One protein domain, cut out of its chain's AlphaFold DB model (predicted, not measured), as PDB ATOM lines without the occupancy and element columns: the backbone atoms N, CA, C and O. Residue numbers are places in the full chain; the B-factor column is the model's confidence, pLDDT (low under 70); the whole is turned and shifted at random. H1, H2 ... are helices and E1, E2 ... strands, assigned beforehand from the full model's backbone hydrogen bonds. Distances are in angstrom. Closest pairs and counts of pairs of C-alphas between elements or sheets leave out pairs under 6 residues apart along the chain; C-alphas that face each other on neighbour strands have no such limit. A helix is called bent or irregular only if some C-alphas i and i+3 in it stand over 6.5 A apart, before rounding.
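AT A GLANCE: This is residues 81 to 243 of the 244 residues of an uncharacterized protein of Polyangium fumosum (UniProt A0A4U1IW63). One long, strongly twisted sheet makes two lobes: at one end E7, E8, E9 and the later part of E6 curl round the helix H1, and at the other E2, E3 and E4 have the helix H2 over them. The bent strands E1 and E6 pair side by side between the lobes, and the short helix H3 only grazes the sheet. The printed part has 163 residues with three named helices and nine named strands, E1 to E9 as numbered along the chain, with H1 before E1, H2 between E2 and E3, and H3 between E7 and E8; the class is mixed, helices and strands, and the sheet is branched, its neighbour pairs antiparallel, with E6 having three neighbours, E1 on one side and E5 and E7 on the other side. The whole is loose, with a radius of gyration of the C-alphas of 19.0 A, and elongated, spanning 61 by 34 by 26 A.

HOW THE PARTS SIT: H1, residues 81 to 93, is on the sheet, which curls round it; its closest C-alphas with E6, residues 169 to 190, are those of Arg 84 and Val 184, 6.1 A apart. E1, residues 96 to 106, bends by 63 degrees at residue 102. It forms a hairpin with E2, residues 112 to 116 (N 104 to O 115, 2.8 A), on one side, and has E6 on the other (N 101 to O 172, 2.9 A). H2, residues 122 to 134, is on the sheet at a height of 8.5 A, over E4, residues 152 to 155, and only just over E2, with 3 C-alphas; it runs along the strands, at 10 degrees to E4 on the local plane. Its closest C-alphas with E4 are those of Ile 129 and Trp 153, 6.5 A. E3, residues 140 to 142, forms a hairpin with E4 (N 142 to O 152, 3.0 A), and E2 pairs with E4 (N 114 to O 153, 3.1 A). E6 bends by 113 degrees at residue 178. With E5, residues 162 to 164, and E7, residues 193 to 204, it makes a meander, each strand the antiparallel neighbour of the one before; N 164 and O 171 are 3.0 A apart, N 180 and O 201 2.9 A. H3, residues 206 to 211, is close to H2 but not clearly touching, with Ala 131 and Gly 211 the closest C-alphas, 6.2 A. E8, residues 223 to 233, pairs with E7 (N 196 to O 229, 2.8 A) and forms a hairpin with E9, residues 239 to 241 (N 232 to O 240, 2.9 A). In H1, H2 and H3 every O i to N i+4 pair is within hydrogen-bond range.

IN THESE COORDINATES: H1 begins at C-alpha 81 (-60.099, 42.980, -29.894) and is 18.3 A long; H2 is 18.6 A. E1 is 27.4 A, E6 35.1 A, E7 32.1 A and E8 31.3 A. E9 ends at C-alpha 241 (-47.345, 37.639, -34.114).

THE WHOLE: The C-alphas farthest apart, of Asp 146 and Glu 191, are 62.1 A apart. The printed part has no cut, and the link from H3 to E8, 11 residues, is long. Mean pLDDT of the printed part is 81.8; 23 residues are under 70, among them 107 to 111 and 144 to 149.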
ATOM      1  N   ASP A  81     -59.739  44.025 -30.855       89.38
ATOM      2  CA  ASP A  81     -60.099  42.980 -29.894       89.38
ATOM      3  C   ASP A  81     -59.343  41.683 -30.172       89.38
ATOM      4  O   ASP A  81     -58.808  41.074 -29.248       89.38
ATOM      5  N   LYS A  82     -59.206  41.299 -31.450       89.44
ATOM      6  CA  LYS A  82     -58.456  40.094 -31.810       89.44
ATOM      7  C   LYS A  82     -56.957  40.261 -31.567       89.44
ATOM      8  O   LYS A  82     -56.319  39.344 -31.059       89.44
ATOM      9  N   ALA A  83     -56.399  41.434 -31.872       89.56
ATOM     10  CA  ALA A  83     -55.014  41.758 -31.536       89.56
ATOM     11  C   ALA A  83     -54.782  41.708 -30.017       89.56
ATOM     12  O   ALA A  83     -53.795  41.131 -29.563       89.56
ATOM     13  N   ARG A  84     -55.714  42.260 -29.228       92.75
ATOM     14  CA  ARG A  84     -55.667  42.221 -27.763       92.75
ATOM     15  C   ARG A  84     -55.734  40.792 -27.241       92.75
ATOM     16  O   ARG A  84     -54.951  40.467 -26.365       92.75
ATOM     17  N   GLU A  85     -56.609  39.947 -27.775       91.88
ATOM     18  CA  GLU A  85     -56.722  38.533 -27.389       91.88
ATOM     19  C   GLU A  85     -55.404  37.775 -27.619       91.88
ATOM     20  O   GLU A  85     -54.910  37.102 -26.712       91.88
ATOM     21  N   ILE A  86     -54.801  37.921 -28.806       90.44
ATOM     22  CA  ILE A  86     -53.540  37.245 -29.143       90.44
ATOM     23  C   ILE A  86     -52.403  37.750 -28.247       90.44
ATOM     24  O   ILE A  86     -51.652  36.944 -27.695       90.44
ATOM     25  N   LEU A  87     -52.294  39.071 -28.061       91.19
ATOM     26  CA  LEU A  87     -51.298  39.655 -27.163       91.19
ATOM     27  C   LEU A  87     -51.535  39.204 -25.720       91.19
ATOM     28  O   LEU A  87     -50.598  38.759 -25.074       91.19
ATOM     29  N   GLN A  88     -52.765  39.251 -25.215       92.38
ATOM     30  CA  GLN A  88     -53.077  38.868 -23.837       92.38
ATOM     31  C   GLN A  88     -52.659  37.424 -23.560       92.38
ATOM     32  O   GLN A  88     -51.954  37.184 -22.588       92.38
ATOM     33  N   LYS A  89     -52.963  36.490 -24.471       90.50
ATOM     34  CA  LYS A  89     -52.529  35.091 -24.354       90.50
ATOM     35  C   LYS A  89     -51.006  34.951 -24.223       90.50
ATOM     36  O   LYS A  89     -50.532  34.076 -23.506       90.50
ATOM     37  N   LYS A  90     -50.230  35.814 -24.890       87.81
ATOM     38  CA  LYS A  90     -48.766  35.862 -24.757       87.81
ATOM     39  C   LYS A  90     -48.328  36.369 -23.383       87.81
ATOM     40  O   LYS A  90     -47.428  35.779 -22.798       87.81
ATOM     41  N   TYR A  91     -48.952  37.426 -22.861       87.62
ATOM     42  CA  TYR A  91     -48.632  37.945 -21.523       87.62
ATOM     43  C   TYR A  91     -49.085  37.004 -20.402       87.62
ATOM     44  O   TYR A  91     -48.418  36.932 -19.376       87.62
ATOM     45  N   ASP A  92     -50.172  36.259 -20.603       87.56
ATOM     46  CA  ASP A  92     -50.623  35.229 -19.662       87.56
ATOM     47  C   ASP A  92     -49.657  34.031 -19.642       87.56
ATOM     48  O   ASP A  92     -49.463  33.415 -18.597       87.56
ATOM     49  N   ALA A  93     -49.028  33.717 -20.782       86.81
ATOM     50  CA  ALA A  93     -48.007  32.675 -20.879       86.81
ATOM     51  C   ALA A  93     -46.642  33.118 -20.318       86.81
ATOM     52  O   ALA A  93     -45.954  32.322 -19.686       86.81
ATOM     53  N   ASP A  94     -46.248  34.373 -20.550       86.06
ATOM     54  CA  ASP A  94     -45.021  34.964 -20.019       86.06
ATOM     55  C   ASP A  94     -45.217  36.451 -19.686       86.06
ATOM     56  O   ASP A  94     -45.109  37.341 -20.539       86.06
ATOM     57  N   SER A  95     -45.435  36.722 -18.400       88.38
ATOM     58  CA  SER A  95     -45.507  38.072 -17.834       88.38
ATOM     59  C   SER A  95     -44.158  38.557 -17.301       88.38
ATOM     60  O   SER A  95     -44.095  39.575 -16.617       88.38
ATOM     61  N   THR A  96     -43.054  37.884 -17.620       88.50
ATOM     62  CA  THR A  96     -41.732  38.223 -17.085       88.50
ATOM     63  C   THR A  96     -41.104  39.366 -17.872       88.50
ATOM     64  O   THR A  96     -41.012  39.333 -19.105       88.50
ATOM     65  N   ALA A  97     -40.629  40.395 -17.176       88.88
ATOM     66  CA  ALA A  97     -39.736  41.391 -17.754       88.88
ATOM     67  C   ALA A  97     -38.287  40.907 -17.617       88.88
ATOM     68  O   ALA A  97     -37.845  40.525 -16.532       88.88
ATOM     69  N   TYR A  98     -37.551  40.934 -18.726       87.75
ATOM     70  CA  TYR A  98     -36.173  40.463 -18.771       87.75
ATOM     71  C   TYR A  98     -35.194  41.625 -18.863       87.75
ATOM     72  O   TYR A  98     -35.379  42.534 -19.672       87.75
ATOM     73  N   CYS A  99     -34.133  41.539 -18.075       87.25
ATOM     74  CA  CYS A  99     -32.915  42.316 -18.228       87.25
ATOM     75  C   CYS A  99     -31.946  41.499 -19.073       87.25
ATOM     76  O   CYS A  99     -31.956  40.271 -18.986       87.25
ATOM     77  N   SER A 100     -31.116  42.147 -19.883       86.94
ATOM     78  CA  SER A 100     -30.140  41.434 -20.704       86.94
ATOM     79  C   SER A 100     -28.700  41.799 -20.370       86.94
ATOM     80  O   SER A 100     -28.401  42.939 -20.014       86.94
ATOM     81  N   ILE A 101     -27.816  40.809 -20.482       85.25
ATOM     82  CA  ILE A 101     -26.364  40.964 -20.378       85.25
ATOM     83  C   ILE A 101     -25.746  40.451 -21.664       85.25
ATOM     84  O   ILE A 101     -26.032  39.329 -22.091       85.25
ATOM     85  N   ASP A 102     -24.874  41.259 -22.253       82.88
ATOM     86  CA  ASP A 102     -24.133  40.855 -23.435       82.88
ATOM     87  C   ASP A 102     -22.909  40.036 -23.041       82.88
ATOM     88  O   ASP A 102     -22.058  40.431 -22.236       82.88
ATOM     89  N   VAL A 103     -22.846  38.846 -23.621       80.94
ATOM     90  CA  VAL A 103     -21.843  37.842 -23.308       80.94
ATOM     91  C   VAL A 103     -21.261  37.264 -24.584       80.94
ATOM     92  O   VAL A 103     -21.890  37.199 -25.646       80.94
ATOM     93  N   ARG A 104     -20.037  36.771 -24.463       81.38
ATOM     94  CA  ARG A 104     -19.411  35.937 -25.474       81.38
ATOM     95  C   ARG A 104     -19.511  34.487 -25.047       81.38
ATOM     96  O   ARG A 104     -19.062  34.109 -23.968       81.38
ATOM     97  N   ARG A 105     -20.104  33.676 -25.909       77.50
ATOM     98  CA  ARG A 105     -20.140  32.225 -25.778       77.50
ATOM     99  C   ARG A 105     -18.812  31.650 -26.242       77.50
ATOM    100  O   ARG A 105     -18.398  31.908 -27.372       77.50
ATOM    101  N   GLU A 106     -18.227  30.776 -25.433       72.62
ATOM    102  CA  GLU A 106     -17.130  29.914 -25.874       72.62
ATOM    103  C   GLU A 106     -17.392  28.458 -25.479       72.62
ATOM    104  O   GLU A 106     -17.644  28.134 -24.320       72.62
ATOM    105  N   GLY A 107     -17.348  27.566 -26.472       62.75
ATOM    106  CA  GLY A 107     -17.513  26.124 -26.290       62.75
ATOM    107  C   GLY A 107     -18.719  25.511 -27.010       62.75
ATOM    108  O   GLY A 107     -19.712  26.168 -27.343       62.75
ATOM    109  N   THR A 108     -18.608  24.203 -27.235       52.97
ATOM    110  CA  THR A 108     -19.598  23.335 -27.885       52.97
ATOM    111  C   THR A 108     -19.840  22.118 -26.986       52.97
ATOM    112  O   THR A 108     -18.910  21.351 -26.752       52.97
ATOM    113  N   GLY A 109     -21.052  21.952 -26.444       57.28
ATOM    114  CA  GLY A 109     -21.395  20.850 -25.532       57.28
ATOM    115  C   GLY A 109     -22.741  21.045 -24.818       57.28
ATOM    116  O   GLY A 109     -23.465  21.985 -25.134       57.28
ATOM    117  N   ALA A 110     -23.054  20.160 -23.859       61.06
ATOM    118  CA  ALA A 110     -24.289  20.182 -23.054       61.06
ATOM    119  C   ALA A 110     -24.359  21.335 -22.032       61.06
ATOM    120  O   ALA A 110     -25.441  21.689 -21.576       61.06
ATOM    121  N   THR A 111     -23.210  21.927 -21.697       65.44
ATOM    122  CA  THR A 111     -23.093  23.089 -20.812       65.44
ATOM    123  C   THR A 111     -22.454  24.226 -21.594       65.44
ATOM    124  O   THR A 111     -21.385  24.060 -22.193       65.44
ATOM    125  N   GLU A 112     -23.098  25.385 -21.593       73.00
ATOM    126  CA  GLU A 112     -22.611  26.566 -22.294       73.00
ATOM    127  C   GLU A 112     -21.807  27.452 -21.331       73.00
ATOM    128  O   GLU A 112     -22.226  27.697 -20.198       73.00
ATOM    129  N   ARG A 113     -20.627  27.910 -21.774       75.00
ATOM    130  CA  ARG A 113     -19.779  28.832 -21.007       75.00
ATOM    131  C   ARG A 113     -19.855  30.222 -21.602       75.00
ATOM    132  O   ARG A 113     -19.797  30.383 -22.828       75.00
ATOM    133  N   TYR A 114     -19.942  31.204 -20.720       77.12
ATOM    134  CA  TYR A 114     -20.129  32.593 -21.088       77.12
ATOM    135  C   TYR A 114     -19.117  33.481 -20.387       77.12
ATOM    136  O   TYR A 114     -18.860  33.324 -19.194       77.12
ATOM    137  N   ARG A 115     -18.570  34.415 -21.162       79.12
ATOM    138  CA  ARG A 115     -17.707  35.496 -20.700       79.12
ATOM    139  C   ARG A 115     -18.445  36.815 -20.814       79.12
ATOM    140  O   ARG A 115     -19.018  37.103 -21.868       79.12
ATOM    141  N   ILE A 116     -18.392  37.635 -19.774       76.81
ATOM    142  CA  ILE A 116     -18.935  38.995 -19.820       76.81
ATOM    143  C   ILE A 116     -17.987  39.859 -20.650       76.81
ATOM    144  O   ILE A 116     -16.826  40.018 -20.294       76.81
ATOM    145  N   MET A 117     -18.460  40.398 -21.773       64.94
ATOM    146  CA  MET A 117     -17.593  41.163 -22.686       64.94
ATOM    147  C   MET A 117     -17.497  42.643 -22.330       64.94
ATOM    148  O   MET A 117     -16.495  43.290 -22.620       64.94
ATOM    149  N   ASP A 118     -18.536  43.168 -21.694       60.94
ATOM    150  CA  ASP A 118     -18.702  44.599 -21.457       60.94
ATOM    151  C   ASP A 118     -18.018  45.104 -20.178       60.94
ATOM    152  O   ASP A 118     -18.099  46.290 -19.848       60.94
ATOM    153  N   MET A 119     -17.331  44.210 -19.465       60.19
ATOM    154  CA  MET A 119     -16.565  44.522 -18.265       60.19
ATOM    155  C   MET A 119     -15.080  44.434 -18.588       60.19
ATOM    156  O   MET A 119     -14.491  43.360 -18.622       60.19
ATOM    157  N   LEU A 120     -14.483  45.599 -18.841       56.31
ATOM    158  CA  LEU A 120     -13.036  45.738 -19.030       56.31
ATOM    159  C   LEU A 120     -12.257  45.517 -17.722       56.31
ATOM    160  O   LEU A 120     -11.053  45.281 -17.760       56.31
ATOM    161  N   ASP A 121     -12.944  45.593 -16.579       70.81
ATOM    162  CA  ASP A 121     -12.394  45.318 -15.258       70.81
ATOM    163  C   ASP A 121     -12.718  43.879 -14.833       70.81
ATOM    164  O   ASP A 121     -13.868  43.503 -14.599       70.81
ATOM    165  N   ALA A 122     -11.652  43.098 -14.716       70.62
ATOM    166  CA  ALA A 122     -11.588  41.765 -14.146       70.62
ATOM    167  C   ALA A 122     -12.358  41.600 -12.820       70.62
ATOM    168  O   ALA A 122     -13.108  40.638 -12.651       70.62
ATOM    169  N   ASN A 123     -12.204  42.555 -11.900       76.00
ATOM    170  CA  ASN A 123     -12.847  42.524 -10.588       76.00
ATOM    171  C   ASN A 123     -14.351  42.807 -10.700       76.00
ATOM    172  O   ASN A 123     -15.152  42.251  -9.950       76.00
ATOM    173  N   ALA A 124     -14.755  43.652 -11.653       76.88
ATOM    174  CA  ALA A 124     -16.165  43.922 -11.919       76.88
ATOM    175  C   ALA A 124     -16.864  42.697 -12.531       76.88
ATOM    176  O   ALA A 124     -17.984  42.369 -12.136       76.88
ATOM    177  N   ALA A 125     -16.183  41.989 -13.441       78.75
ATOM    178  CA  ALA A 125     -16.680  40.733 -14.001       78.75
ATOM    179  C   ALA A 125     -16.904  39.682 -12.911       78.75
ATOM    180  O   ALA A 125     -17.971  39.069 -12.852       78.75
ATOM    181  N   GLU A 126     -15.939  39.545 -12.005       81.00
ATOM    182  CA  GLU A 126     -16.034  38.644 -10.863       81.00
ATOM    183  C   GLU A 126     -17.219  38.986  -9.945       81.00
ATOM    184  O   GLU A 126     -18.043  38.120  -9.647       81.00
ATOM    185  N   ALA A 127     -17.375  40.262  -9.581       85.44
ATOM    186  CA  ALA A 127     -18.493  40.721  -8.759       85.44
ATOM    187  C   ALA A 127     -19.862  40.511  -9.432       85.44
ATOM    188  O   ALA A 127     -20.867  40.318  -8.743       85.44
ATOM    189  N   CYS A 128     -19.940  40.563 -10.764       85.25
ATOM    190  CA  CYS A 128     -21.168  40.243 -11.493       85.25
ATOM    191  C   CYS A 128     -21.457  38.734 -11.504       85.25
ATOM    192  O   CYS A 128     -22.605  38.333 -11.311       85.25
ATOM    193  N   ILE A 129     -20.438  37.885 -11.674       84.69
ATOM    194  CA  ILE A 129     -20.606  36.425 -11.591       84.69
ATOM    195  C   ILE A 129     -21.121  36.018 -10.213       84.69
ATOM    196  O   ILE A 129     -22.092  35.265 -10.120       84.69
ATOM    197  N   ASP A 130     -20.526  36.553  -9.149       85.81
ATOM    198  CA  ASP A 130     -20.937  36.246  -7.778       85.81
ATOM    199  C   ASP A 130     -22.380  36.703  -7.505       85.81
ATOM    200  O   ASP A 130     -23.166  35.973  -6.893       85.81
ATOM    201  N   ALA A 131     -22.773  37.863  -8.037       86.25
ATOM    202  CA  ALA A 131     -24.151  38.340  -7.984       86.25
ATOM    203  C   ALA A 131     -25.129  37.397  -8.706       86.25
ATOM    204  O   ALA A 131     -26.187  37.068  -8.165       86.25
ATOM    205  N   LEU A 132     -24.777  36.918  -9.901       84.50
ATOM    206  CA  LEU A 132     -25.617  36.002 -10.679       84.50
ATOM    207  C   LEU A 132     -25.764  34.632 -10.023       84.50
ATOM    208  O   LEU A 132     -26.859  34.067 -10.056       84.50
ATOM    209  N   MET A 133     -24.706  34.120  -9.396       84.25
ATOM    210  CA  MET A 133     -24.783  32.897  -8.591       84.25
ATOM    211  C   MET A 133     -25.688  33.091  -7.369       84.25
ATOM    212  O   MET A 133     -26.531  32.245  -7.087       84.25
ATOM    213  N   SER A 134     -25.575  34.231  -6.679       85.12
ATOM    214  CA  SER A 134     -26.385  34.551  -5.494       85.12
ATOM    215  C   SER A 134     -27.892  34.569  -5.784       85.12
ATOM    216  O   SER A 134     -28.691  34.115  -4.966       85.12
ATOM    217  N   ILE A 135     -28.293  35.027  -6.974       80.06
ATOM    218  CA  ILE A 135     -29.703  35.032  -7.398       80.06
ATOM    219  C   ILE A 135     -30.134  33.752  -8.138       80.06
ATOM    220  O   ILE A 135     -31.221  33.724  -8.716       80.06
ATOM    221  N   GLY A 136     -29.290  32.713  -8.164       79.00
ATOM    222  CA  GLY A 136     -29.580  31.435  -8.826       79.00
ATOM    223  C   GLY A 136     -29.719  31.540 -10.346       79.00
ATOM    224  O   GLY A 136     -30.416  30.742 -10.966       79.00
ATOM    225  N   SER A 137     -29.116  32.564 -10.951       77.88
ATOM    226  CA  SER A 137     -29.073  32.716 -12.407       77.88
ATOM    227  C   SER A 137     -27.884  31.996 -13.030       77.88
ATOM    228  O   SER A 137     -27.918  31.773 -14.226       77.88
ATOM    229  N   ALA A 138     -26.853  31.640 -12.263       77.81
ATOM    230  CA  ALA A 138     -25.699  30.874 -12.729       77.81
ATOM    231  C   ALA A 138     -25.327  29.788 -11.712       77.81
ATOM    232  O   ALA A 138     -25.486  29.995 -10.510       77.81
ATOM    233  N   ASN A 139     -24.774  28.667 -12.191       79.38
ATOM    234  CA  ASN A 139     -24.541  27.486 -11.349       79.38
ATOM    235  C   ASN A 139     -23.077  27.254 -10.982       79.38
ATOM    236  O   ASN A 139     -22.795  26.606  -9.978       79.38
ATOM    237  N   GLN A 140     -22.129  27.757 -11.780       81.69
ATOM    238  CA  GLN A 140     -20.701  27.640 -11.469       81.69
ATOM    239  C   GLN A 140     -19.915  28.852 -11.965       81.69
ATOM    240  O   GLN A 140     -20.222  29.423 -13.014       81.69
ATOM    241  N   LYS A 141     -18.844  29.166 -11.234       83.31
ATOM    242  CA  LYS A 141     -17.789  30.122 -11.589       83.31
ATOM    243  C   LYS A 141     -16.544  29.363 -12.033       83.31
ATOM    244  O   LYS A 141     -16.208  28.328 -11.454       83.31
ATOM    245  N   ARG A 142     -15.844  29.868 -13.051       76.94
ATOM    246  CA  ARG A 142     -14.615  29.245 -13.560       76.94
ATOM    247  C   ARG A 142     -13.501  30.268 -13.753       76.94
ATOM    248  O   ARG A 142     -13.694  31.298 -14.387       76.94
ATOM    249  N   CYS A 143     -12.318  29.927 -13.254       74.38
ATOM    250  CA  CYS A 143     -11.098  30.711 -13.415       74.38
ATOM    251  C   CYS A 143     -10.189  30.007 -14.429       74.38
ATOM    252  O   CYS A 143     -10.056  28.778 -14.403       74.38
ATOM    253  N   MET A 144      -9.584  30.756 -15.349       67.56
ATOM    254  CA  MET A 144      -8.676  30.206 -16.362       67.56
ATOM    255  C   MET A 144      -7.222  30.354 -15.890       67.56
ATOM    256  O   MET A 144      -6.442  31.121 -16.440       67.56
ATOM    257  N   GLY A 145      -6.862  29.590 -14.856       63.25
ATOM    258  CA  GLY A 145      -5.523  29.584 -14.255       63.25
ATOM    259  C   GLY A 145      -5.390  30.490 -13.029       63.25
ATOM    260  O   GLY A 145      -6.202  31.383 -12.808       63.25
ATOM    261  N   ASP A 146      -4.347  30.245 -12.238       61.22
ATOM    262  CA  ASP A 146      -4.185  30.809 -10.886       61.22
ATOM    263  C   ASP A 146      -3.922  32.326 -10.858       61.22
ATOM    264  O   ASP A 146      -4.018  32.957  -9.809       61.22
ATOM    265  N   SER A 147      -3.583  32.920 -12.005       61.00
ATOM    266  CA  SER A 147      -3.289  34.350 -12.156       61.00
ATOM    267  C   SER A 147      -4.313  35.108 -13.001       61.00
ATOM    268  O   SER A 147      -4.124  36.300 -13.250       61.00
ATOM    269  N   GLN A 148      -5.376  34.441 -13.465       62.81
ATOM    270  CA  GLN A 148      -6.421  35.082 -14.257       62.81
ATOM    271  C   GLN A 148      -7.670  35.335 -13.415       62.81
ATOM    272  O   GLN A 148      -8.068  34.472 -12.630       62.81
ATOM    273  N   PRO A 149      -8.323  36.492 -13.601       63.53
ATOM    274  CA  PRO A 149      -9.598  36.753 -12.963       63.53
ATOM    275  C   PRO A 149     -10.642  35.737 -13.413       63.53
ATOM    276  O   PRO A 149     -10.654  35.278 -14.557       63.53
ATOM    277  N   CYS A 150     -11.522  35.378 -12.490       71.06
ATOM    278  CA  CYS A 150     -12.600  34.442 -12.748       71.06
ATOM    279  C   CYS A 150     -13.740  35.191 -13.448       71.06
ATOM    280  O   CYS A 150     -14.689  35.599 -12.790       71.06
ATOM    281  N   ASP A 151     -13.624  35.399 -14.762       74.19
ATOM    282  CA  ASP A 151     -14.579  36.147 -15.595       74.19
ATOM    283  C   ASP A 151     -15.542  35.245 -16.402       74.19
ATOM    284  O   ASP A 151     -16.203  35.698 -17.343       74.19
ATOM    285  N   TRP A 152     -15.663  33.972 -16.002       79.12
ATOM    286  CA  TRP A 152     -16.534  32.976 -16.629       79.12
ATOM    287  C   TRP A 152     -17.570  32.400 -15.667       79.12
ATOM    288  O   TRP A 152     -17.250  32.042 -14.528       79.12
ATOM    289  N   TRP A 153     -18.775  32.160 -16.189       84.06
ATOM    290  CA  TRP A 153     -19.797  31.342 -15.531       84.06
ATOM    291  C   TRP A 153     -20.414  30.304 -16.479       84.06
ATOM    292  O   TRP A 153     -20.247  30.360 -17.707       84.06
ATOM    293  N   THR A 154     -21.167  29.361 -15.907       78.81
ATOM    294  CA  THR A 154     -21.922  28.339 -16.649       78.81
ATOM    295  C   THR A 154     -23.376  28.237 -16.204       78.81
ATOM    296  O   THR A 154     -23.672  28.394 -15.019       78.81
ATOM    297  N   PHE A 155     -24.245  27.892 -17.156       75.25
ATOM    298  CA  PHE A 155     -25.662  27.595 -16.927       75.25
ATOM    299  C   PHE A 155     -25.939  26.097 -17.090       75.25
ATOM    300  O   PHE A 155     -25.306  25.445 -17.930       75.25
ATOM    301  N   GLU A 156     -26.889  25.559 -16.332       70.88
ATOM    302  CA  GLU A 156     -27.408  24.197 -16.516       70.88
ATOM    303  C   GLU A 156     -28.774  24.199 -17.225       70.88
ATOM    304  O   GLU A 156     -29.503  25.195 -17.204       70.88
ATOM    305  N   PRO A 157     -29.156  23.082 -17.875       64.69
ATOM    306  CA  PRO A 157     -30.501  22.929 -18.414       64.69
ATOM    307  C   PRO A 157     -31.557  23.081 -17.311       64.69
ATOM    308  O   PRO A 157     -31.613  22.272 -16.389       64.69
ATOM    309  N   GLY A 158     -32.416  24.093 -17.434       62.69
ATOM    310  CA  GLY A 158     -33.455  24.401 -16.444       62.69
ATOM    311  C   GLY A 158     -33.246  25.722 -15.707       62.69
ATOM    312  O   GLY A 158     -34.178  26.182 -15.046       62.69
ATOM    313  N   ASP A 159     -32.088  26.368 -15.870       69.50
ATOM    314  CA  ASP A 159     -31.889  27.730 -15.380       69.50
ATOM    315  C   ASP A 159     -32.947  28.673 -15.956       69.50
ATOM    316  O   ASP A 159     -33.368  28.563 -17.110       69.50
ATOM    317  N   THR A 160     -33.352  29.663 -15.159       69.56
ATOM    318  CA  THR A 160     -34.374  30.665 -15.534       69.56
ATOM    319  C   THR A 160     -33.905  31.664 -16.599       69.56
ATOM    320  O   THR A 160     -34.529  32.699 -16.844       69.56
ATOM    321  N   VAL A 161     -32.788  31.350 -17.238       72.19
ATOM    322  CA  VAL A 161     -32.030  32.223 -18.104       72.19
ATOM    323  C   VAL A 161     -32.214  31.761 -19.537       72.19
ATOM    324  O   VAL A 161     -31.916  30.622 -19.887       72.19
ATOM    325  N   SER A 162     -32.707  32.656 -20.391       73.31
ATOM    326  CA  SER A 162     -32.812  32.370 -21.824       73.31
ATOM    327  C   SER A 162     -31.681  33.043 -22.580       73.31
ATOM    328  O   SER A 162     -31.278  34.163 -22.269       73.31
ATOM    329  N   VAL A 163     -31.164  32.362 -23.598       72.12
ATOM    330  CA  VAL A 163     -30.078  32.887 -24.420       72.12
ATOM    331  C   VAL A 163     -30.583  33.131 -25.834       72.12
ATOM    332  O   VAL A 163     -31.109  32.228 -26.481       72.12
ATOM    333  N   SER A 164     -30.390  34.348 -26.338       70.31
ATOM    334  CA  SER A 164     -30.732  34.726 -27.714       70.31
ATOM    335  C   SER A 164     -29.513  35.249 -28.473       70.31
ATOM    336  O   SER A 164     -28.702  35.981 -27.908       70.31
ATOM    337  N   GLY A 165     -29.391  34.881 -29.751       67.62
ATOM    338  CA  GLY A 165     -28.316  35.327 -30.645       67.62
ATOM    339  C   GLY A 165     -27.655  34.189 -31.427       67.62
ATOM    340  O   GLY A 165     -27.744  33.014 -31.056       67.62
ATOM    341  N   THR A 166     -26.979  34.541 -32.520       63.47
ATOM    342  CA  THR A 166     -26.238  33.614 -33.392       63.47
ATOM    343  C   THR A 166     -24.740  33.907 -33.350       63.47
ATOM    344  O   THR A 166     -24.334  35.065 -33.341       63.47
ATOM    345  N   GLY A 167     -23.910  32.861 -33.384       69.94
ATOM    346  CA  GLY A 167     -22.450  32.991 -33.356       69.94
ATOM    347  C   GLY A 167     -21.856  33.044 -31.943       69.94
ATOM    348  O   GLY A 167     -22.376  32.413 -31.015       69.94
ATOM    349  N   THR A 168     -20.731  33.753 -31.813       73.44
ATOM    350  CA  THR A 168     -19.948  33.893 -30.571       73.44
ATOM    351  C   THR A 168     -20.515  34.932 -29.613       73.44
ATOM    352  O   THR A 168     -20.247  34.842 -28.423       73.44
ATOM    353  N   PHE A 169     -21.316  35.885 -30.089       70.25
ATOM    354  CA  PHE A 169     -21.956  36.901 -29.255       70.25
ATOM    355  C   PHE A 169     -23.416  36.547 -29.007       70.25
ATOM    356  O   PHE A 169     -24.143  36.170 -29.931       70.25
ATOM    357  N   ARG A 170     -23.833  36.627 -27.745       78.69
ATOM    358  CA  ARG A 170     -25.187  36.292 -27.303       78.69
ATOM    359  C   ARG A 170     -25.632  37.259 -26.220       78.69
ATOM    360  O   ARG A 170     -24.810  37.789 -25.481       78.69
ATOM    361  N   SER A 171     -26.940  37.442 -26.117       80.12
ATOM    362  CA  SER A 171     -27.542  38.176 -25.013       80.12
ATOM    363  C   SER A 171     -28.255  37.189 -24.097       80.12
ATOM    364  O   SER A 171     -29.074  36.376 -24.545       80.12
ATOM    365  N   VAL A 172     -27.885  37.237 -22.825       80.94
ATOM    366  CA  VAL A 172     -28.424  36.418 -21.740       80.94
ATOM    367  C   VAL A 172     -29.545  37.203 -21.086       80.94
ATOM    368  O   VAL A 172     -29.315  38.308 -20.602       80.94
ATOM    369  N   LYS A 173     -30.757  36.651 -21.083       86.44
ATOM    370  CA  LYS A 173     -31.957  37.281 -20.530       86.44
ATOM    371  C   LYS A 173     -32.255  36.726 -19.145       86.44
ATOM    372  O   LYS A 173     -32.462  35.525 -18.989       86.44
ATOM    373  N   LEU A 174     -32.333  37.627 -18.175       85.50
ATOM    374  CA  LEU A 174     -32.530  37.356 -16.756       85.50
ATOM    375  C   LEU A 174     -33.864  37.944 -16.285       85.50
ATOM    376  O   LEU A 174     -34.152  39.100 -16.606       85.50
ATOM    377  N   PRO A 175     -34.679  37.205 -15.518       86.38
ATOM    378  CA  PRO A 175     -35.939  37.715 -14.991       86.38
ATOM    379  C   PRO A 175     -35.682  38.824 -13.959       86.38
ATOM    380  O   PRO A 175     -35.166  38.562 -12.869       86.38
ATOM    381  N   CYS A 176     -36.065  40.061 -14.277       87.56
ATOM    382  CA  CYS A 176     -35.828  41.228 -13.419       87.56
ATOM    383  C   CYS A 176     -37.080  42.066 -13.135       87.56
ATOM    384  O   CYS A 176     -36.983  43.161 -12.587       87.56
ATOM    385  N   GLY A 177     -38.261  41.565 -13.487       89.62
ATOM    386  CA  GLY A 177     -39.519  42.219 -13.165       89.62
ATOM    387  C   GLY A 177     -40.708  41.549 -13.830       89.62
ATOM    388  O   GLY A 177     -40.617  40.430 -14.336       89.62
ATOM    389  N   GLU A 178     -41.810  42.283 -13.883       91.81
ATOM    390  CA  GLU A 178     -43.061  41.865 -14.504       91.81
ATOM    391  C   GLU A 178     -43.460  42.832 -15.620       91.81
ATOM    392  O   GLU A 178     -43.220  44.038 -15.557       91.81
ATOM    393  N   LYS A 179     -44.118  42.308 -16.648       93.00
ATOM    394  CA  LYS A 179     -44.737  43.061 -17.733       93.00
ATOM    395  C   LYS A 179     -46.205  42.665 -17.847       93.00
ATOM    396  O   LYS A 179     -46.559  41.497 -17.702       93.00
ATOM    397  N   LYS A 180     -47.070  43.637 -18.125       92.81
ATOM    398  CA  LYS A 180     -48.507  43.419 -18.334       92.81
ATOM    399  C   LYS A 180     -48.984  44.225 -19.526       92.81
ATOM    400  O   LYS A 180     -48.615  45.389 -19.677       92.81
ATOM    401  N   LEU A 181     -49.822  43.612 -20.354       93.38
ATOM    402  CA  LEU A 181     -50.536  44.317 -21.407       93.38
ATOM    403  C   LEU A 181     -51.568  45.250 -20.769       93.38
ATOM    404  O   LEU A 181     -52.362  44.824 -19.934       93.38
ATOM    405  N   LEU A 182     -51.565  46.520 -21.166       92.62
ATOM    406  CA  LEU A 182     -52.576  47.483 -20.733       92.62
ATOM    407  C   LEU A 182     -53.660  47.621 -21.796       92.62
ATOM    408  O   LEU A 182     -54.848  47.421 -21.519       92.62
ATOM    409  N   ASP A 183     -53.249  47.967 -23.017       92.62
ATOM    410  CA  ASP A 183     -54.188  48.292 -24.083       92.62
ATOM    411  C   ASP A 183     -53.591  48.187 -25.491       92.62
ATOM    412  O   ASP A 183     -52.375  48.263 -25.670       92.62
ATOM    413  N   VAL A 184     -54.460  48.072 -26.498       93.31
ATOM    414  CA  VAL A 184     -54.115  48.152 -27.923       93.31
ATOM    415  C   VAL A 184     -54.502  49.532 -28.460       93.31
ATOM    416  O   VAL A 184     -55.677  49.852 -28.663       93.31
ATOM    417  N   VAL A 185     -53.489  50.354 -28.735       92.25
ATOM    418  CA  VAL A 185     -53.643  51.756 -29.142       92.25
ATOM    419  C   VAL A 185     -54.159  51.850 -30.574       92.25
ATOM    420  O   VAL A 185     -55.159  52.525 -30.840       92.25
ATOM    421  N   SER A 186     -53.521  51.147 -31.508       90.81
ATOM    422  CA  SER A 186     -53.908  51.153 -32.920       90.81
ATOM    423  C   SER A 186     -53.542  49.847 -33.618       90.81
ATOM    424  O   SER A 186     -52.649  49.118 -33.192       90.81
ATOM    425  N   VAL A 187     -54.276  49.550 -34.691       91.25
ATOM    426  CA  VAL A 187     -54.022  48.418 -35.584       91.25
ATOM    427  C   VAL A 187     -54.111  48.941 -37.010       91.25
ATOM    428  O   VAL A 187     -55.152  49.466 -37.412       91.25
ATOM    429  N   THR A 188     -53.027  48.800 -37.760       89.81
ATOM    430  CA  THR A 188     -52.947  49.159 -39.175       89.81
ATOM    431  C   THR A 188     -52.732  47.887 -39.972       89.81
ATOM    432  O   THR A 188     -51.676  47.270 -39.871       89.81
ATOM    433  N   THR A 189     -53.734  47.494 -40.754       88.31
ATOM    434  CA  THR A 189     -53.692  46.261 -41.547       88.31
ATOM    435  C   THR A 189     -53.454  46.578 -43.015       88.31
ATOM    436  O   THR A 189     -54.229  47.314 -43.628       88.31
ATOM    437  N   GLU A 190     -52.413  45.975 -43.574       85.62
ATOM    438  CA  GLU A 190     -52.017  46.023 -44.976       85.62
ATOM    439  C   GLU A 190     -52.027  44.590 -45.517       85.62
ATOM    440  O   GLU A 190     -51.181  43.766 -45.170       85.62
ATOM    441  N   GLU A 191     -53.026  44.278 -46.343       84.56
ATOM    442  CA  GLU A 191     -53.241  42.936 -46.896       84.56
ATOM    443  C   GLU A 191     -53.313  41.847 -45.806       84.56
ATOM    444  O   GLU A 191     -54.292  41.784 -45.063       84.56
ATOM    445  N   ARG A 192     -52.283  40.996 -45.721       87.00
ATOM    446  CA  ARG A 192     -52.134  39.895 -44.758       87.00
ATOM    447  C   ARG A 192     -51.142  40.213 -43.639       87.00
ATOM    448  O   ARG A 192     -50.721  39.307 -42.927       87.00
ATOM    449  N   THR A 193     -50.760  41.473 -43.485       89.38
ATOM    450  CA  THR A 193     -49.863  41.940 -42.427       89.38
ATOM    451  C   THR A 193     -50.568  43.020 -41.620       89.38
ATOM    452  O   THR A 193     -51.283  43.851 -42.174       89.38
ATOM    453  N   ALA A 194     -50.384  43.042 -40.305       90.44
ATOM    454  CA  ALA A 194     -50.908  44.101 -39.456       90.44
ATOM    455  C   ALA A 194     -49.834  44.614 -38.501       90.44
ATOM    456  O   ALA A 194     -49.148  43.836 -37.846       90.44
ATOM    457  N   LYS A 195     -49.703  45.933 -38.406       92.44
ATOM    458  CA  LYS A 195     -48.870  46.612 -37.413       92.44
ATOM    459  C   LYS A 195     -49.758  47.045 -36.259       92.44
ATOM    460  O   LYS A 195     -50.734  47.764 -36.463       92.44
ATOM    461  N   VAL A 196     -49.427  46.600 -35.057       92.81
ATOM    462  CA  VAL A 196     -50.192  46.863 -33.839       92.81
ATOM    463  C   VAL A 196     -49.334  47.674 -32.886       92.81
ATOM    464  O   VAL A 196     -48.288  47.205 -32.445       92.81
ATOM    465  N   LEU A 197     -49.800  48.873 -32.544       93.38
ATOM    466  CA  LEU A 197     -49.239  49.670 -31.461       93.38
ATOM    467  C   LEU A 197     -50.005  49.339 -30.182       93.38
ATOM    468  O   LEU A 197     -51.231  49.467 -30.136       93.38
ATOM    469  N   TYR A 198     -49.301  48.934 -29.133       93.44
ATOM    470  CA  TYR A 198     -49.898  48.576 -27.850       93.44
ATOM    471  C   TYR A 198     -49.116  49.170 -26.679       93.44
ATOM    472  O   TYR A 198     -47.929  49.476 -26.781       93.44
ATOM    473  N   LYS A 199     -49.804  49.343 -25.552       94.25
ATOM    474  CA  LYS A 199     -49.238  49.794 -24.281       94.25
ATOM    475  C   LYS A 199     -49.029  48.599 -23.373       94.25
ATOM    476  O   LYS A 199     -49.949  47.811 -23.157       94.25
ATOM    477  N   GLN A 200     -47.846  48.519 -22.787       93.38
ATOM    478  CA  GLN A 200     -47.556  47.609 -21.687       93.38
ATOM    479  C   GLN A 200     -47.086  48.408 -20.469       93.38
ATOM    480  O   GLN A 200     -46.429  49.439 -20.613       93.38
ATOM    481  N   SER A 201     -47.403  47.929 -19.271       93.56
ATOM    482  CA  SER A 201     -46.716  48.343 -18.050       93.56
ATOM    483  C   SER A 201     -45.575  47.378 -17.794       93.56
ATOM    484  O   SER A 201     -45.801  46.168 -17.761       93.56
ATOM    485  N   VAL A 202     -44.386  47.907 -17.565       93.12
ATOM    486  CA  VAL A 202     -43.254  47.162 -17.025       93.12
ATOM    487  C   VAL A 202     -43.059  47.627 -15.593       93.12
ATOM    488  O   VAL A 202     -43.006  48.827 -15.340       93.12
ATOM    489  N   ARG A 203     -42.982  46.677 -14.668       91.81
ATOM    490  CA  ARG A 203     -42.583  46.917 -13.289       91.81
ATOM    491  C   ARG A 203     -41.295  46.168 -13.033       91.81
ATOM    492  O   ARG A 203     -41.276  44.938 -13.020       91.81
ATOM    493  N   VAL A 204     -40.231  46.914 -12.830       89.25
ATOM    494  CA  VAL A 204     -38.917  46.367 -12.536       89.25
ATOM    495  C   VAL A 204     -38.809  46.062 -11.044       89.25
ATOM    496  O   VAL A 204     -39.217  46.857 -10.196       89.25
ATOM    497  N   ASP A 205     -38.267  44.895 -10.710       88.31
ATOM    498  CA  ASP A 205     -37.957  44.535  -9.331       88.31
ATOM    499  C   ASP A 205     -36.604  45.140  -8.942       88.31
ATOM    500  O   ASP A 205     -35.534  44.591  -9.224       88.31
ATOM    501  N   GLU A 206     -36.651  46.297  -8.278       84.25
ATOM    502  CA  GLU A 206     -35.448  46.985  -7.808       84.25
ATOM    503  C   GLU A 206     -34.577  46.124  -6.894       84.25
ATOM    504  O   GLU A 206     -33.367  46.334  -6.854       84.25
ATOM    505  N   SER A 207     -35.153  45.183  -6.138       82.12
ATOM    506  CA  SER A 207     -34.369  44.342  -5.230       82.12
ATOM    507  C   SER A 207     -33.460  43.394  -6.014       82.12
ATOM    508  O   SER A 207     -32.271  43.284  -5.708       82.12
ATOM    509  N   ARG A 208     -33.981  42.811  -7.101       79.00
ATOM    510  CA  ARG A 208     -33.210  41.986  -8.040       79.00
ATOM    511  C   ARG A 208     -32.170  42.799  -8.793       79.00
ATOM    512  O   ARG A 208     -31.033  42.355  -8.921       79.00
ATOM    513  N   ILE A 209     -32.524  44.002  -9.250       82.12
ATOM    514  CA  ILE A 209     -31.559  44.878  -9.931       82.12
ATOM    515  C   ILE A 209     -30.443  45.322  -8.989       82.12
ATOM    516  O   ILE A 209     -29.283  45.306  -9.388       82.12
ATOM    517  N   LYS A 210     -30.755  45.673  -7.735       82.88
ATOM    518  CA  LYS A 210     -29.739  46.017  -6.729       82.88
ATOM    519  C   LYS A 210     -28.797  44.847  -6.464       82.88
ATOM    520  O   LYS A 210     -27.595  45.065  -6.358       82.88
ATOM    521  N   GLY A 211     -29.324  43.621  -6.427       78.88
ATOM    522  CA  GLY A 211     -28.511  42.405  -6.346       78.88
ATOM    523  C   GLY A 211     -27.550  42.234  -7.526       78.88
ATOM    524  O   GLY A 211     -26.478  41.676  -7.350       78.88
ATOM    525  N   LEU A 212     -27.897  42.775  -8.697       80.94
ATOM    526  CA  LEU A 212     -27.106  42.746  -9.929       80.94
ATOM    527  C   LEU A 212     -26.416  44.085 -10.240       80.94
ATOM    528  O   LEU A 212     -26.057  44.332 -11.388       80.94
ATOM    529  N   ALA A 213     -26.222  44.966  -9.255       80.88
ATOM    530  CA  ALA A 213     -25.638  46.293  -9.484       80.88
ATOM    531  C   ALA A 213     -24.187  46.245 -10.004       80.88
ATOM    532  O   ALA A 213     -23.733  47.187 -10.649       80.88
ATOM    533  N   SER A 214     -23.470  45.148  -9.745       81.06
ATOM    534  CA  SER A 214     -22.151  44.863 -10.322       81.06
ATOM    535  C   SER A 214     -22.216  44.497 -11.807       81.06
ATOM    536  O   SER A 214     -21.201  44.546 -12.499       81.06
ATOM    537  N   CYS A 215     -23.398  44.149 -12.320       83.00
ATOM    538  CA  CYS A 215     -23.613  43.776 -13.703       83.00
ATOM    539  C   CYS A 215     -24.004  44.976 -14.573       83.00
ATOM    540  O   CYS A 215     -24.904  45.749 -14.243       83.00
ATOM    541  N   LYS A 216     -23.395  45.097 -15.758       83.88
ATOM    542  CA  LYS A 216     -23.816  46.068 -16.772       83.88
ATOM    543  C   LYS A 216     -25.051  45.528 -17.501       83.88
ATOM    544  O   LYS A 216     -24.949  44.916 -18.560       83.88
ATOM    545  N   LEU A 217     -26.210  45.703 -16.875       83.38
ATOM    546  CA  LEU A 217     -27.491  45.239 -17.397       83.38
ATOM    547  C   LEU A 217     -28.086  46.236 -18.394       83.38
ATOM    548  O   LEU A 217     -28.143  47.438 -18.132       83.38
ATOM    549  N   SER A 218     -28.659  45.719 -19.475       85.31
ATOM    550  CA  SER A 218     -29.686  46.424 -20.240       85.31
ATOM    551  C   SER A 218     -31.049  46.083 -19.637       85.31
ATOM    552  O   SER A 218     -31.630  45.027 -19.904       85.31
ATOM    553  N   ALA A 219     -31.525  46.942 -18.735       82.81
ATOM    554  CA  ALA A 219     -32.818  46.776 -18.080       82.81
ATOM    555  C   ALA A 219     -33.954  47.363 -18.938       82.81
ATOM    556  O   ALA A 219     -33.768  48.388 -19.606       82.81
ATOM    557  N   PRO A 220     -35.155  46.759 -18.917       84.19
ATOM    558  CA  PRO A 220     -36.309  47.357 -19.559       84.19
ATOM    559  C   PRO A 220     -36.700  48.641 -18.815       84.19
ATOM    560  O   PRO A 220     -36.549  48.751 -17.600       84.19
ATOM    561  N   LYS A 221     -37.212  49.626 -19.555       85.75
ATOM    562  CA  LYS A 221     -37.668  50.892 -18.973       85.75
ATOM    563  C   LYS A 221     -38.887  50.646 -18.078       85.75
ATOM    564  O   LYS A 221     -39.899  50.151 -18.570       85.75
ATOM    565  N   ASP A 222     -38.777  51.020 -16.805       88.81
ATOM    566  CA  ASP A 222     -39.878  50.956 -15.842       88.81
ATOM    567  C   ASP A 222     -41.017  51.921 -16.219       88.81
ATOM    568  O   ASP A 222     -40.791  53.003 -16.776       88.81
ATOM    569  N   GLY A 223     -42.249  51.505 -15.933       90.94
ATOM    570  CA  GLY A 223     -43.466  52.258 -16.207       90.94
ATOM    571  C   GLY A 223     -44.187  51.836 -17.486       90.94
ATOM    572  O   GLY A 223     -44.096  50.702 -17.957       90.94
ATOM    573  N   ILE A 224     -44.987  52.753 -18.031       92.12
ATOM    574  CA  ILE A 224     -45.804  52.493 -19.220       92.12
ATOM    575  C   ILE A 224     -44.973  52.765 -20.470       92.12
ATOM    576  O   ILE A 224     -44.475  53.875 -20.666       92.12
ATOM    577  N   VAL A 225     -44.863  51.761 -21.336       90.94
ATOM    578  CA  VAL A 225     -44.159  51.870 -22.614       90.94
ATOM    579  C   VAL A 225     -45.052  51.433 -23.765       90.94
ATOM    580  O   VAL A 225     -45.827  50.479 -23.660       90.94
ATOM    581  N   GLU A 226     -44.923  52.142 -24.880       92.06
ATOM    582  CA  GLU A 226     -45.554  51.775 -26.141       92.06
ATOM    583  C   GLU A 226     -44.627  50.850 -26.935       92.06
ATOM    584  O   GLU A 226     -43.407  51.036 -26.980       92.06
ATOM    585  N   LYS A 227     -45.213  49.816 -27.530       91.38
ATOM    586  CA  LYS A 227     -44.521  48.787 -28.298       91.38
ATOM    587  C   LYS A 227     -45.259  48.540 -29.602       91.38
ATOM    588  O   LYS A 227     -46.482  48.626 -29.662       91.38
ATOM    589  N   ASN A 228     -44.488  48.197 -30.624       92.31
ATOM    590  CA  ASN A 228     -45.013  47.735 -31.895       92.31
ATOM    591  C   ASN A 228     -44.909  46.211 -31.950       92.31
ATOM    592  O   ASN A 228     -43.902  45.648 -31.525       92.31
ATOM    593  N   ALA A 229     -45.944  45.568 -32.470       91.00
ATOM    594  CA  ALA A 229     -45.928  44.170 -32.867       91.00
ATOM    595  C   ALA A 229     -46.403  44.057 -34.315       91.00
ATOM    596  O   ALA A 229     -47.327  44.760 -34.735       91.00
ATOM    597  N   THR A 230     -45.772  43.164 -35.066       92.56
ATOM    598  CA  THR A 230     -46.169  42.845 -36.436       92.56
ATOM    599  C   THR A 230     -46.873  41.501 -36.428       92.56
ATOM    600  O   THR A 230     -46.367  40.531 -35.876       92.56
ATOM    601  N   PHE A 231     -48.046  41.438 -37.042       91.25
ATOM    602  CA  PHE A 231     -48.844  40.231 -37.184       91.25
ATOM    603  C   PHE A 231     -48.935  39.845 -38.647       91.25
ATOM    604  O   PHE A 231     -48.991  40.715 -39.517       91.25
ATOM    605  N   LYS A 232     -49.015  38.545 -38.908       91.31
ATOM    606  CA  LYS A 232     -49.250  37.996 -40.238       91.31
ATOM    607  C   LYS A 232     -50.454  37.065 -40.219       91.31
ATOM    608  O   LYS A 232     -50.692  36.381 -39.227       91.31
ATOM    609  N   GLN A 233     -51.215  37.084 -41.305       91.25
ATOM    610  CA  GLN A 233     -52.342  36.197 -41.533       91.25
ATOM    611  C   GLN A 233     -51.882  34.974 -42.334       91.25
ATOM    612  O   GLN A 233     -51.236  35.126 -43.378       91.25
ATOM    613  N   ASP A 234     -52.196  33.775 -41.846       88.12
ATOM    614  CA  ASP A 234     -51.992  32.525 -42.583       88.12
ATOM    615  C   ASP A 234     -53.058  32.325 -43.683       88.12
ATOM    616  O   ASP A 234     -53.949  33.155 -43.888       88.12
ATOM    617  N   ASP A 235     -52.929  31.238 -44.448       85.50
ATOM    618  CA  ASP A 235     -53.870  30.902 -45.524       85.50
ATOM    619  C   ASP A 235     -55.263  30.500 -45.009       85.50
ATOM    620  O   ASP A 235     -56.242  30.652 -45.742       85.50
ATOM    621  N   ASP A 236     -55.352  30.080 -43.746       84.44
ATOM    622  CA  ASP A 236     -56.595  29.728 -43.052       84.44
ATOM    623  C   ASP A 236     -57.294  30.958 -42.440       84.44
ATOM    624  O   ASP A 236     -58.409  30.869 -41.921       84.44
ATOM    625  N   GLY A 237     -56.666  32.135 -42.525       82.00
ATOM    626  CA  GLY A 237     -57.195  33.394 -42.019       82.00
ATOM    627  C   GLY A 237     -56.856  33.691 -40.553       82.00
ATOM    628  O   GLY A 237     -57.326  34.711 -40.033       82.00
ATOM    629  N   ASN A 238     -56.037  32.874 -39.888       87.31
ATOM    630  CA  ASN A 238     -55.589  33.116 -38.518       87.31
ATOM    631  C   ASN A 238     -54.431  34.110 -38.480       87.31
ATOM    632  O   ASN A 238     -53.520  34.088 -39.305       87.31
ATOM    633  N   TRP A 239     -54.451  34.968 -37.465       87.44
ATOM    634  CA  TRP A 239     -53.409  35.954 -37.220       87.44
ATOM    635  C   TRP A 239     -52.424  35.452 -36.166       87.44
ATOM    636  O   TRP A 239     -52.838  34.986 -35.104       87.44
ATOM    637  N   TYR A 240     -51.130  35.612 -36.426       88.06
ATOM    638  CA  TYR A 240     -50.058  35.303 -35.482       88.06
ATOM    639  C   TYR A 240     -49.021  36.428 -35.446       88.06
ATOM    640  O   TYR A 240     -48.787  37.104 -36.447       88.06
ATOM    641  N   GLU A 241     -48.422  36.658 -34.277       87.31
ATOM    642  CA  GLU A 241     -47.345  37.639 -34.114       87.31
ATOM    643  C   GLU A 241     -46.060  37.104 -34.760       87.31
ATOM    644  O   GLU A 241     -45.679  35.949 -34.561       87.31
ATOM    645  N   MET A 242     -45.388  37.942 -35.543       83.69
ATOM    646  CA  MET A 242     -44.059  37.660 -36.063       83.69
ATOM    647  C   MET A 242     -43.033  37.986 -34.978       83.69
ATOM    648  O   MET A 242     -42.929  39.134 -34.550       83.69
ATOM    649  N   ASN A 243     -42.277  36.981 -34.539       66.31
ATOM    650  CA  ASN A 243     -41.081  37.217 -33.739       66.31
ATOM    651  C   ASN A 243     -39.990  37.736 -34.688       66.31
ATOM    652  O   ASN A 243     -39.591  37.003 -35.594       66.31
TER     653      ASN A 243